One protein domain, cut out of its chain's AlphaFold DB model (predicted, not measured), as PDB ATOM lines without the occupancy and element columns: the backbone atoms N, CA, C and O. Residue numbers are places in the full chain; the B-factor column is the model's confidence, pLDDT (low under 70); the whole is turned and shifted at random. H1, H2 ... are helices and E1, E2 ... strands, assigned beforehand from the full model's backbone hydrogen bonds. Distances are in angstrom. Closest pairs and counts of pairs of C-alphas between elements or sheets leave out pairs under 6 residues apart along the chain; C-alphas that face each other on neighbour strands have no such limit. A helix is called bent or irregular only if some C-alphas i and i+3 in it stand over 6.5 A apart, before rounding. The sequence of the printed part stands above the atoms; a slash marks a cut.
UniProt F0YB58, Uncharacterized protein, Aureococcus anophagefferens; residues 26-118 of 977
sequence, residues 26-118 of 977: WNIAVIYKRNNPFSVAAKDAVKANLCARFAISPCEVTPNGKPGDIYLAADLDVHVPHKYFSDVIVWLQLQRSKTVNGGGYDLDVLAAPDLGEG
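This is residues 26 to 118 of the 977 residues of an uncharacterized protein of Aureococcus anophagefferens (UniProt F0YB58). A twisted wall of four antiparallel strands has two helices, H1 and H2, over one of its faces, their lines running along the strands beneath them. The 17-residue link 54 to 70 leads from H1 to the edge strand E2. The printed part has 93 residues, with E1, H1, E2, E3, H2 and E4 along the chain, sheet order E2, E3, E1, E4, and a mixed class of helices and strands. It is compact, with a radius of gyration of the C-alphas of 12.9 A, yet elongated, spanning 40 by 24 by 23 A.

The sheet holds E2, residues 71 to 74; E3, 77 to 81; E1, 26 to 31, 15.5 A, from C-alpha 26 at (6.241, 12.768, 29.151); and E4, 108 to 114, 18.9 A, to C-alpha 114 at (5.552, 8.435, 27.151). H1 is residues 37 to 53, 24.2 A; H2 is 82 to 96, 21.6 A, irregular, with C-alphas 83 and 86 7.6 A apart.

The sheet is only just strongly twisted, its C-alphas up to 4.0 A off the best plane. E2 and E3 form a hairpin, with N 79 and O 71 at 2.8 A. E3 and E1 have N 28 and O 78 at 2.9 A; E1 and E4 have N 29 and O 110 at 2.8 A. H1 and H2 are on the same face, two layers with the sheet, at heights over the sheet of 10.3 A and 8.8 A, both over E3 and E1. H1 and H2 are close but not clearly touching, C-alphas 46 and 95 being closest at 7.0 A, opposite ways at a steep tilt of 38 degrees. E1, H1, E2 and E3, H2, E4 are split strand-helix-strand units, two same-way strands with another strand between, and right-handed crossovers. In H1 every O i to N i+4 pair is within hydrogen-bond range, in H2 9 of 11.

The C-alphas of Gly 102 and Gly 118 are the two farthest apart, 44.0 A. The printed part has no cut. The links H1 to E2 and H2 to E4 are long. Mean pLDDT of the printed part is 83.1; residues 97 to 106 and 117 to 118 are under 70.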
ATOM      1  N   TRP A  26       7.528  12.602  28.499       91.19
ATOM      2  CA  TRP A  26       6.241  12.768  29.151       91.19
ATOM      3  C   TRP A  26       5.305  13.482  28.193       91.19
ATOM      4  O   TRP A  26       5.710  14.451  27.551       91.19
ATOM      5  N   ASN A  27       4.053  13.044  28.128       90.94
ATOM      6  CA  ASN A  27       2.997  13.801  27.472       90.94
ATOM      7  C   ASN A  27       2.191  14.511  28.565       90.94
ATOM      8  O   ASN A  27       1.618  13.870  29.452       90.94
ATOM      9  N   ILE A  28       2.218  15.845  28.539       91.50
ATOM     10  CA  ILE A  28       1.531  16.708  29.500       91.50
ATOM     11  C   ILE A  28       0.401  17.437  28.775       91.50
ATOM     12  O   ILE A  28       0.636  18.347  27.977       91.50
ATOM     13  N   ALA A  29      -0.835  17.052  29.077       90.50
ATOM     14  CA  ALA A  29      -2.038  17.644  28.518       90.50
ATOM     15  C   ALA A  29      -2.645  18.669  29.487       90.50
ATOM     16  O   ALA A  29      -2.976  18.342  30.628       90.50
ATOM     17  N   VAL A  30      -2.851  19.903  29.019       88.50
ATOM     18  CA  VAL A  30      -3.612  20.924  29.754       88.50
ATOM     19  C   VAL A  30      -5.081  20.819  29.357       88.50
ATOM     20  O   VAL A  30      -5.465  21.126  28.224       88.50
ATOM     21  N   ILE A  31      -5.923  20.374  30.287       86.38
ATOM     22  CA  ILE A  31      -7.355  20.209  30.051       86.38
ATOM     23  C   ILE A  31      -8.049  21.552  30.267       86.38
ATOM     24  O   ILE A  31      -7.857  22.236  31.271       86.38
ATOM     25  N   TYR A  32      -8.875  21.936  29.295       85.81
ATOM     26  CA  TYR A  32      -9.600  23.198  29.293       85.81
ATOM     27  C   TYR A  32     -11.047  22.999  28.834       85.81
ATOM     28  O   TYR A  32     -11.371  22.149  27.994       85.81
ATOM     29  N   LYS A  33     -11.950  23.820  29.367       81.06
ATOM     30  CA  LYS A  33     -13.388  23.753  29.098       81.06
ATOM     31  C   LYS A  33     -13.669  24.396  27.739       81.06
ATOM     32  O   LYS A  33     -14.015  25.567  27.667       81.06
ATOM     33  N   ARG A  34     -13.539  23.616  26.656       82.38
ATOM     34  CA  ARG A  34     -13.641  24.050  25.237       82.38
ATOM     35  C   ARG A  34     -14.846  24.938  24.885       82.38
ATOM     36  O   ARG A  34     -14.753  25.732  23.959       82.38
ATOM     37  N   ASN A  35     -15.963  24.802  25.603       80.94
ATOM     38  CA  ASN A  35     -17.182  25.591  25.383       80.94
ATOM     39  C   ASN A  35     -17.221  26.906  26.188       80.94
ATOM     40  O   ASN A  35     -18.111  27.724  25.976       80.94
ATOM     41  N   ASN A  36     -16.288  27.111  27.120       79.75
ATOM     42  CA  ASN A  36     -16.137  28.341  27.885       79.75
ATOM     43  C   ASN A  36     -15.096  29.240  27.183       79.75
ATOM     44  O   ASN A  36     -13.910  28.904  27.213       79.75
ATOM     45  N   PRO A  37     -15.488  30.386  26.587       81.25
ATOM     46  CA  PRO A  37     -14.564  31.250  25.848       81.25
ATOM     47  C   PRO A  37     -13.428  31.790  26.726       81.25
ATOM     48  O   PRO A  37     -12.334  32.029  26.222       81.25
ATOM     49  N   PHE A  38     -13.654  31.911  28.037       77.94
ATOM     50  CA  PHE A  38     -12.614  32.244  29.001       77.94
ATOM     51  C   PHE A  38     -11.565  31.118  29.077       77.94
ATOM     52  O   PHE A  38     -10.393  31.349  28.793       77.94
ATOM     53  N   SER A  39     -11.969  29.875  29.361       81.31
ATOM     54  CA  SER A  39     -11.038  28.732  29.445       81.31
ATOM     55  C   SER A  39     -10.250  28.509  28.139       81.31
ATOM     56  O   SER A  39      -9.060  28.205  28.189       81.31
ATOM     57  N   VAL A  40     -10.861  28.766  26.972       85.19
ATOM     58  CA  VAL A  40     -10.156  28.790  25.674       85.19
ATOM     59  C   VAL A  40      -9.092  29.898  25.622       85.19
ATOM     60  O   VAL A  40      -7.945  29.618  25.281       85.19
ATOM     61  N   ALA A  41      -9.436  31.135  25.998       83.88
ATOM     62  CA  ALA A  41      -8.508  32.267  25.971       83.88
ATOM     63  C   ALA A  41      -7.317  32.095  26.934       83.88
ATOM     64  O   ALA A  41      -6.187  32.411  26.565       83.88
ATOM     65  N   ALA A  42      -7.537  31.548  28.136       84.00
ATOM     66  CA  ALA A  42      -6.443  31.213  29.048       84.00
ATOM     67  C   ALA A  42      -5.562  30.085  28.498       84.00
ATOM     68  O   ALA A  42      -4.341  30.206  28.536       84.00
ATOM     69  N   LYS A  43      -6.149  29.041  27.895       90.19
ATOM     70  CA  LYS A  43      -5.384  27.992  27.208       90.19
ATOM     71  C   LYS A  43      -4.526  28.561  26.069       90.19
ATOM     72  O   LYS A  43      -3.372  28.169  25.923       90.19
ATOM     73  N   ASP A  44      -5.048  29.488  25.263       89.50
ATOM     74  CA  ASP A  44      -4.270  30.122  24.187       89.50
ATOM     75  C   ASP A  44      -3.150  31.029  24.733       89.50
ATOM     76  O   ASP A  44      -2.047  31.036  24.183       89.50
ATOM     77  N   ALA A  45      -3.377  31.722  25.855       88.75
ATOM     78  CA  ALA A  45      -2.342  32.495  26.546       88.75
ATOM     79  C   ALA A  45      -1.237  31.598  27.138       88.75
ATOM     80  O   ALA A  45      -0.053  31.851  26.913       88.75
ATOM     81  N   VAL A  46      -1.601  30.512  27.833       89.62
ATOM     82  CA  VAL A  46      -0.644  29.525  28.366       89.62
ATOM     83  C   VAL A  46       0.156  28.880  27.235       89.62
ATOM     84  O   VAL A  46       1.369  28.755  27.358       89.62
ATOM     85  N   LYS A  47      -0.471  28.566  26.096       93.50
ATOM     86  CA  LYS A  47       0.207  28.054  24.894       93.50
ATOM     87  C   LYS A  47       1.254  29.016  24.340       93.50
ATOM     88  O   LYS A  47       2.385  28.601  24.099       93.50
ATOM     89  N   ALA A  48       0.907  30.292  24.173       89.62
ATOM     90  CA  ALA A  48       1.856  31.304  23.713       89.62
ATOM     91  C   ALA A  48       3.034  31.465  24.692       89.62
ATOM     92  O   ALA A  48       4.193  31.479  24.271       89.62
ATOM     93  N   ASN A  49       2.745  31.515  25.996       89.88
ATOM     94  CA  ASN A  49       3.753  31.675  27.041       89.88
ATOM     95  C   ASN A  49       4.662  30.439  27.182       89.88
ATOM     96  O   ASN A  49       5.868  30.598  27.350       89.88
ATOM     97  N   LEU A  50       4.116  29.224  27.047       92.81
ATOM     98  CA  LEU A  50       4.864  27.963  27.053       92.81
ATOM     99  C   LEU A  50       5.870  27.936  25.896       92.81
ATOM    100  O   LEU A  50       7.062  27.725  26.110       92.81
ATOM    101  N   CYS A  51       5.402  28.213  24.674       94.19
ATOM    102  CA  CYS A  51       6.268  28.263  23.500       94.19
ATOM    103  C   CYS A  51       7.378  29.313  23.636       94.19
ATOM    104  O   CYS A  51       8.505  29.065  23.213       94.19
ATOM    105  N   ALA A  52       7.082  30.466  24.246       92.25
ATOM    106  CA  ALA A  52       8.072  31.507  24.496       92.25
ATOM    107  C   ALA A  52       9.099  31.109  25.577       92.25
ATOM    108  O   ALA A  52      10.294  31.294  25.361       92.25
ATOM    109  N   ARG A  53       8.664  30.535  26.711       92.31
ATOM    110  CA  ARG A  53       9.547  30.119  27.823       92.31
ATOM    111  C   ARG A  53      10.467  28.962  27.435       92.31
ATOM    112  O   ARG A  53      11.635  28.987  27.803       92.31
ATOM    113  N   PHE A  54       9.956  27.989  26.682       93.81
ATOM    114  CA  PHE A  54      10.672  26.761  26.311       93.81
ATOM    115  C   PHE A  54      11.166  26.742  24.853       93.81
ATOM    116  O   PHE A  54      11.550  25.696  24.340       93.81
ATOM    117  N   ALA A  55      11.161  27.900  24.179       93.94
ATOM    118  CA  ALA A  55      11.631  28.093  22.802       93.94
ATOM    119  C   ALA A  55      11.017  27.139  21.746       93.94
ATOM    120  O   ALA A  55      11.641  26.856  20.718       93.94
ATOM    121  N   ILE A  56       9.782  26.668  21.968       92.56
ATOM    122  CA  ILE A  56       9.087  25.721  21.084       92.56
ATOM    123  C   ILE A  56       8.795  26.406  19.742       92.56
ATOM    124  O   ILE A  56       7.964  27.314  19.649       92.56
ATOM    125  N   SER A  57       9.497  25.971  18.692       89.38
ATOM    126  CA  SER A  57       9.469  26.594  17.368       89.38
ATOM    127  C   SER A  57       9.380  25.538  16.256       89.38
ATOM    128  O   SER A  57      10.322  24.757  16.089       89.38
ATOM    129  N   PRO A  58       8.292  25.509  15.458       89.75
ATOM    130  CA  PRO A  58       7.134  26.406  15.512       89.75
ATOM    131  C   PRO A  58       6.243  26.159  16.743       89.75
ATOM    132  O   PRO A  58       6.126  25.032  17.212       89.75
ATOM    133  N   CYS A  59       5.521  27.189  17.199       93.44
ATOM    134  CA  CYS A  59       4.436  27.057  18.188       93.44
ATOM    135  C   CYS A  59       3.142  26.509  17.538       93.44
ATOM    136  O   CYS A  59       2.035  27.023  17.720       93.44
ATOM    137  N   GLU A  60       3.295  25.482  16.708       93.25
ATOM    138  CA  GLU A  60       2.231  24.790  15.986       93.25
ATOM    139  C   GLU A  60       2.226  23.316  16.398       93.25
ATOM    140  O   GLU A  60       3.185  22.816  16.980       93.25
ATOM    141  N   VAL A  61       1.132  22.610  16.115       91.12
ATOM    142  CA  VAL A  61       1.031  21.182  16.436       91.12
ATOM    143  C   VAL A  61       1.925  20.382  15.488       91.12
ATOM    144  O   VAL A  61       1.700  20.373  14.276       91.12
ATOM    145  N   THR A  62       2.910  19.682  16.044       90.50
ATOM    146  CA  THR A  62       3.842  18.802  15.335       90.50
ATOM    147  C   THR A  62       3.709  17.376  15.886       90.50
ATOM    148  O   THR A  62       4.473  17.006  16.772       90.50
ATOM    149  N   PRO A  63       2.782  16.542  15.368       80.81
ATOM    150  CA  PRO A  63       2.507  15.214  15.939       80.81
ATOM    151  C   PRO A  63       3.697  14.247  15.909       80.81
ATOM    152  O   PRO A  63       3.703  13.260  16.624       80.81
ATOM    153  N   ASN A  64       4.696  14.531  15.067       83.31
ATOM    154  CA  ASN A  64       5.971  13.823  15.001       83.31
ATOM    155  C   ASN A  64       7.102  14.844  15.204       83.31
ATOM    156  O   ASN A  64       7.793  15.214  14.249       83.31
ATOM    157  N   GLY A  65       7.226  15.384  16.418       85.12
ATOM    158  CA  GLY A  65       8.374  16.211  16.788       85.12
ATOM    159  C   GLY A  65       9.669  15.393  16.836       85.12
ATOM    160  O   GLY A  65       9.661  14.173  16.658       85.12
ATOM    161  N   LYS A  66      10.818  16.050  17.038       85.50
ATOM    162  CA  LYS A  66      12.080  15.310  17.173       85.50
ATOM    163  C   LYS A  66      12.204  14.753  18.596       85.50
ATOM    164  O   LYS A  66      12.034  15.528  19.536       85.50
ATOM    165  N   PRO A  67      12.585  13.477  18.773       81.56
ATOM    166  CA  PRO A  67      12.999  12.972  20.077       81.56
ATOM    167  C   PRO A  67      14.117  13.851  20.660       81.56
ATOM    168  O   PRO A  67      15.113  14.107  19.981       81.56
ATOM    169  N   GLY A  68      13.930  14.328  21.892       86.19
ATOM    170  CA  GLY A  68      14.861  15.229  22.583       86.19
ATOM    171  C   GLY A  68      14.561  16.734  22.478       86.19
ATOM    172  O   GLY A  68      15.154  17.492  23.246       86.19
ATOM    173  N   ASP A  69      13.624  17.164  21.620       90.94
ATOM    174  CA  ASP A  69      13.068  18.530  21.603       90.94
ATOM    175  C   ASP A  69      11.735  18.569  22.398       90.94
ATOM    176  O   ASP A  69      10.986  17.592  22.388       90.94
ATOM    177  N   ILE A  70      11.391  19.693  23.045       93.19
ATOM    178  CA  ILE A  70      10.031  19.926  23.585       93.19
ATOM    179  C   ILE A  70       9.114  20.348  22.428       93.19
ATOM    180  O   ILE A  70       9.470  21.256  21.671       93.19
ATOM    181  N   TYR A  71       7.932  19.741  22.285       93.56
ATOM    182  CA  TYR A  71       7.001  20.088  21.202       93.56
ATOM    183  C   TYR A  71       5.519  19.887  21.543       93.56
ATOM    184  O   TYR A  71       5.159  19.235  22.518       93.56
ATOM    185  N   LEU A  72       4.635  20.458  20.718       93.38
ATOM    186  CA  LEU A  72       3.185  20.306  20.851       93.38
ATOM    187  C   LEU A  72       2.697  19.102  20.032       93.38
ATOM    188  O   LEU A  72       2.601  19.185  18.805       93.38
ATOM    189  N   ALA A  73       2.364  17.999  20.698       89.50
ATOM    190  CA  ALA A  73       1.752  16.821  20.080       89.50
ATOM    191  C   ALA A  73       0.295  17.098  19.648       89.50
ATOM    192  O   ALA A  73      -0.146  16.635  18.592       89.50
ATOM    193  N   ALA A  74      -0.425  17.925  20.416       89.50
ATOM    194  CA  ALA A  74      -1.753  18.454  20.092       89.50
ATOM    195  C   ALA A  74      -1.978  19.855  20.711       89.50
ATOM    196  O   ALA A  74      -1.036  20.581  21.032       89.50
ATOM    197  N   ASP A  75      -3.231  20.305  20.824       85.44
ATOM    198  CA  ASP A  75      -3.561  21.653  21.310       85.44
ATOM    199  C   ASP A  75      -3.441  21.771  22.844       85.44
ATOM    200  O   ASP A  75      -4.406  21.519  23.560       85.44
ATOM    201  N   LEU A  76      -2.244  22.159  23.306       86.44
ATOM    202  CA  LEU A  76      -1.747  21.965  24.681       86.44
ATOM    203  C   LEU A  76      -1.739  20.497  25.139       86.44
ATOM    204  O   LEU A  76      -2.005  20.189  26.294       86.44
ATOM    205  N   ASP A  77      -1.358  19.609  24.226       90.50
ATOM    206  CA  ASP A  77      -0.738  18.335  24.587       90.50
ATOM    207  C   ASP A  77       0.750  18.475  24.251       90.50
ATOM    208  O   ASP A  77       1.095  18.773  23.099       90.50
ATOM    209  N   VAL A  78       1.605  18.413  25.270       92.25
ATOM    210  CA  VAL A  78       3.018  18.801  25.210       92.25
ATOM    211  C   VAL A  78       3.878  17.566  25.429       92.25
ATOM    212  O   VAL A  78       3.876  17.000  26.519       92.25
ATOM    213  N   HIS A  79       4.649  17.183  24.418       93.25
ATOM    214  CA  HIS A  79       5.675  16.160  24.557       93.25
ATOM    215  C   HIS A  79       6.942  16.801  25.129       93.25
ATOM    216  O   HIS A  79       7.500  17.742  24.551       93.25
ATOM    217  N   VAL A  80       7.385  16.298  26.278       93.31
ATOM    218  CA  VAL A  80       8.493  16.833  27.069       93.31
ATOM    219  C   VAL A  80       9.524  15.725  27.302       93.31
ATOM    220  O   VAL A  80       9.244  14.782  28.040       93.31
ATOM    221  N   PRO A  81      10.728  15.807  26.707       92.50
ATOM    222  CA  PRO A  81      11.833  14.907  27.032       92.50
ATOM    223  C   PRO A  81      12.125  14.927  28.537       92.50
ATOM    224  O   PRO A  81      12.127  16.005  29.128       92.50
ATOM    225  N   HIS A  82      12.418  13.770  29.143       87.75
ATOM    226  CA  HIS A  82      12.572  13.608  30.599       87.75
ATOM    227  C   HIS A  82      13.404  14.728  31.270       87.75
ATOM    228  O   HIS A  82      12.958  15.318  32.248       87.75
ATOM    229  N   LYS A  83      14.547  15.121  30.682       89.38
ATOM    230  CA  LYS A  83      15.446  16.188  31.186       89.38
ATOM    231  C   LYS A  83      14.845  17.606  31.277       89.38
ATOM    232  O   LYS A  83      15.509  18.511  31.765       89.38
ATOM    233  N   TYR A  84      13.637  17.813  30.757       90.75
ATOM    234  CA  TYR A  84      12.877  19.063  30.845       90.75
ATOM    235  C   TYR A  84      11.557  18.898  31.614       90.75
ATOM    236  O   TYR A  84      10.803  19.863  31.738       90.75
ATOM    237  N   PHE A  85      11.248  17.692  32.110       89.31
ATOM    238  CA  PHE A  85       9.964  17.393  32.741       89.31
ATOM    239  C   PHE A  85       9.705  18.288  33.952       89.31
ATOM    240  O   PHE A  85       8.695  18.989  33.959       89.31
ATOM    241  N   SER A  86      10.637  18.330  34.912       84.38
ATOM    242  CA  SER A  86      10.521  19.133  36.136       84.38
ATOM    243  C   SER A  86      10.251  20.609  35.837       84.38
ATOM    244  O   SER A  86       9.329  21.201  36.393       84.38
ATOM    245  N   ASP A  87      10.993  21.191  34.894       86.69
ATOM    246  CA  ASP A  87      10.830  22.593  34.503       86.69
ATOM    247  C   ASP A  87       9.457  22.874  33.883       86.69
ATOM    248  O   ASP A  87       8.829  23.886  34.206       86.69
ATOM    249  N   VAL A  88       8.978  21.999  32.990       88.44
ATOM    250  CA  VAL A  88       7.697  22.197  32.301       88.44
ATOM    251  C   VAL A  88       6.515  21.915  33.230       88.44
ATOM    252  O   VAL A  88       5.556  22.687  33.206       88.44
ATOM    253  N   ILE A  89       6.563  20.872  34.069       86.75
ATOM    254  CA  ILE A  89       5.453  20.540  34.976       86.75
ATOM    255  C   ILE A  89       5.292  21.599  36.071       86.75
ATOM    256  O   ILE A  89       4.180  22.090  36.268       86.75
ATOM    257  N   VAL A  90       6.389  22.043  36.701       82.69
ATOM    258  CA  VAL A  90       6.373  23.133  37.691       82.69
ATOM    259  C   VAL A  90       5.907  24.434  37.039       82.69
ATOM    260  O   VAL A  90       5.031  25.113  37.574       82.69
ATOM    261  N   TRP A  91       6.406  24.775  35.845       88.06
ATOM    262  CA  TRP A  91       5.948  25.978  35.149       88.06
ATOM    263  C   TRP A  91       4.462  25.915  34.769       88.06
ATOM    264  O   TRP A  91       3.775  26.931  34.879       88.06
ATOM    265  N   LEU A  92       3.945  24.755  34.347       87.75
ATOM    266  CA  LEU A  92       2.527  24.576  34.024       87.75
ATOM    267  C   LEU A  92       1.640  24.678  35.265       87.75
ATOM    268  O   LEU A  92       0.632  25.383  35.205       87.75
ATOM    269  N   GLN A  93       2.038  24.071  36.391       79.25
ATOM    270  CA  GLN A  93       1.385  24.295  37.686       79.25
ATOM    271  C   GLN A  93       1.328  25.797  37.995       79.25
ATOM    272  O   GLN A  93       0.239  26.342  38.170       79.25
ATOM    273  N   LEU A  94       2.465  26.502  37.898       77.00
ATOM    274  CA  LEU A  94       2.592  27.963  38.060       77.00
ATOM    275  C   LEU A  94       1.791  28.807  37.052       77.00
ATOM    276  O   LEU A  94       1.820  30.034  37.163       77.00
ATOM    277  N   GLN A  95       1.075  28.219  36.085       80.81
ATOM    278  CA  GLN A  95       0.077  28.939  35.283       80.81
ATOM    279  C   GLN A  95      -1.382  28.621  35.651       80.81
ATOM    280  O   GLN A  95      -2.253  29.408  35.283       80.81
ATOM    281  N   ARG A  96      -1.676  27.527  36.372       73.94
ATOM    282  CA  ARG A  96      -3.055  27.127  36.724       73.94
ATOM    283  C   ARG A  96      -3.745  28.141  37.637       73.94
ATOM    284  O   ARG A  96      -4.894  28.493  37.403       73.94
ATOM    285  N   SER A  97      -3.028  28.668  38.628       60.06
ATOM    286  CA  SER A  97      -3.546  29.647  39.597       60.06
ATOM    287  C   SER A  97      -3.672  31.083  39.054       60.06
ATOM    288  O   SER A  97      -4.144  31.975  39.762       60.06
ATOM    289  N   LYS A  98      -3.271  31.353  37.801       64.50
ATOM    290  CA  LYS A  98      -3.197  32.724  37.265       64.50
ATOM    291  C   LYS A  98      -4.515  33.221  36.677       64.50
ATOM    292  O   LYS A  98      -5.045  32.697  35.697       64.50
ATOM    293  N   THR A  99      -4.991  34.338  37.218       55.94
ATOM    294  CA  THR A  99      -6.221  35.013  36.792       55.94
ATOM    295  C   THR A  99      -6.017  35.861  35.528       55.94
ATOM    296  O   THR A  99      -5.590  37.016  35.565       55.94
ATOM    297  N   VAL A 100      -6.356  35.320  34.355       55.31
ATOM    298  CA  VAL A 100      -6.247  36.052  33.077       55.31
ATOM    299  C   VAL A 100      -7.366  37.105  32.968       55.31
ATOM    300  O   VAL A 100      -8.536  36.780  32.806       55.31
ATOM    301  N   ASN A 101      -7.055  38.400  33.041       49.19
ATOM    302  CA  ASN A 101      -8.068  39.477  33.066       49.19
ATOM    303  C   ASN A 101      -9.062  39.397  34.255       49.19
ATOM    304  O   ASN A 101     -10.224  39.772  34.111       49.19
ATOM    305  N   GLY A 102      -8.635  38.897  35.421       54.78
ATOM    306  CA  GLY A 102      -9.429  38.941  36.664       54.78
ATOM    307  C   GLY A 102     -10.524  37.876  36.822       54.78
ATOM    308  O   GLY A 102     -11.174  37.834  37.861       54.78
ATOM    309  N   GLY A 103     -10.717  36.989  35.842       50.44
ATOM    310  CA  GLY A 103     -11.433  35.727  36.061       50.44
ATOM    311  C   GLY A 103     -10.516  34.671  36.689       50.44
ATOM    312  O   GLY A 103      -9.313  34.688  36.442       50.44
ATOM    313  N   GLY A 104     -11.070  33.731  37.455       57.47
ATOM    314  CA  GLY A 104     -10.401  32.458  37.753       57.47
ATOM    315  C   GLY A 104     -10.554  31.489  36.576       57.47
ATOM    316  O   GLY A 104     -11.630  31.423  35.976       57.47
ATOM    317  N   TYR A 105      -9.496  30.752  36.230       62.47
ATOM    318  CA  TYR A 105      -9.498  29.821  35.098       62.47
ATOM    319  C   TYR A 105      -9.098  28.433  35.568       62.47
ATOM    320  O   TYR A 105      -7.939  28.167  35.844       62.47
ATOM    321  N   ASP A 106     -10.086  27.551  35.597       64.75
ATOM    322  CA  ASP A 106      -9.895  26.132  35.861       64.75
ATOM    323  C   ASP A 106      -9.195  25.499  34.641       64.75
ATOM    324  O   ASP A 106      -9.828  25.229  33.609       64.75
ATOM    325  N   LEU A 107      -7.867  25.400  34.733       75.94
ATOM    326  CA  LEU A 107      -6.991  24.646  33.842       75.94
ATOM    327  C   LEU A 107      -6.476  23.438  34.626       75.94
ATOM    328  O   LEU A 107      -5.738  23.595  35.603       75.94
ATOM    329  N   ASP A 108      -6.838  22.240  34.180       82.88
ATOM    330  CA  ASP A 108      -6.294  21.023  34.770       82.88
ATOM    331  C   ASP A 108      -5.003  20.637  34.046       82.88
ATOM    332  O   ASP A 108      -4.859  20.876  32.844       82.88
ATOM    333  N   VAL A 109      -4.083  19.978  34.743       85.06
ATOM    334  CA  VAL A 109      -2.875  19.398  34.147       85.06
ATOM    335  C   VAL A 109      -2.888  17.891  34.369       85.06
ATOM    336  O   VAL A 109      -3.019  17.425  35.498       85.06
ATOM    337  N   LEU A 110      -2.750  17.142  33.276       86.06
ATOM    338  CA  LEU A 110      -2.610  15.690  33.251       86.06
ATOM    339  C   LEU A 110      -1.226  15.345  32.690       86.06
ATOM    340  O   LEU A 110      -0.962  15.620  31.522       86.06
ATOM    341  N   ALA A 111      -0.359  14.742  33.499       87.56
ATOM    342  CA  ALA A 111       0.970  14.296  33.085       87.56
ATOM    343  C   ALA A 111       1.038  12.765  33.073       87.56
ATOM    344  O   ALA A 111       0.666  12.127  34.057       87.56
ATOM    345  N   ALA A 112       1.525  12.174  31.982       86.94
ATOM    346  CA  ALA A 112       1.752  10.732  31.876       86.94
ATOM    347  C   ALA A 112       3.094  10.440  31.178       86.94
ATOM    348  O   ALA A 112       3.462  11.176  30.256       86.94
ATOM    349  N   PRO A 113       3.823   9.381  31.575       85.75
ATOM    350  CA  PRO A 113       5.052   8.989  30.898       85.75
ATOM    351  C   PRO A 113       4.747   8.506  29.474       85.75
ATOM    352  O   PRO A 113       3.808   7.742  29.238       85.75
ATOM    353  N   ASP A 114       5.559   8.942  28.517       81.81
ATOM    354  CA  ASP A 114       5.552   8.435  27.151       81.81
ATOM    355  C   ASP A 114       6.354   7.132  27.096       81.81
ATOM    356  O   ASP A 114       7.583   7.117  27.181       81.81
ATOM    357  N   LEU A 115       5.621   6.027  26.978       75.50
ATOM    358  CA  LEU A 115       6.158   4.670  26.904       75.50
ATOM    359  C   LEU A 115       6.317   4.188  25.446       75.50
ATOM    360  O   LEU A 115       6.572   3.007  25.211       75.50
ATOM    361  N   GLY A 116       6.170   5.090  24.469       72.44
ATOM    362  CA  GLY A 116       6.299   4.817  23.044       72.44
ATOM    363  C   GLY A 116       5.018   4.302  22.376       72.44
ATOM    364  O   GLY A 116       4.221   3.556  22.942       72.44
ATOM    365  N   GLU A 117       4.852   4.659  21.100       51.88
ATOM    366  CA  GLU A 117       3.653   4.403  20.278       51.88
ATOM    367  C   GLU A 117       3.468   2.918  19.848       51.88
ATOM    368  O   GLU A 117       2.741   2.622  18.901       51.88
ATOM    369  N   GLY A 118       4.165   1.972  20.494       48.16
ATOM    370  CA  GLY A 118       4.343   0.594  20.013       48.16
ATOM    371  C   GLY A 118       3.419  -0.471  20.617       48.16
ATOM    372  O   GLY A 118       2.835  -1.259  19.872       48.16
TER     373      GLY A 118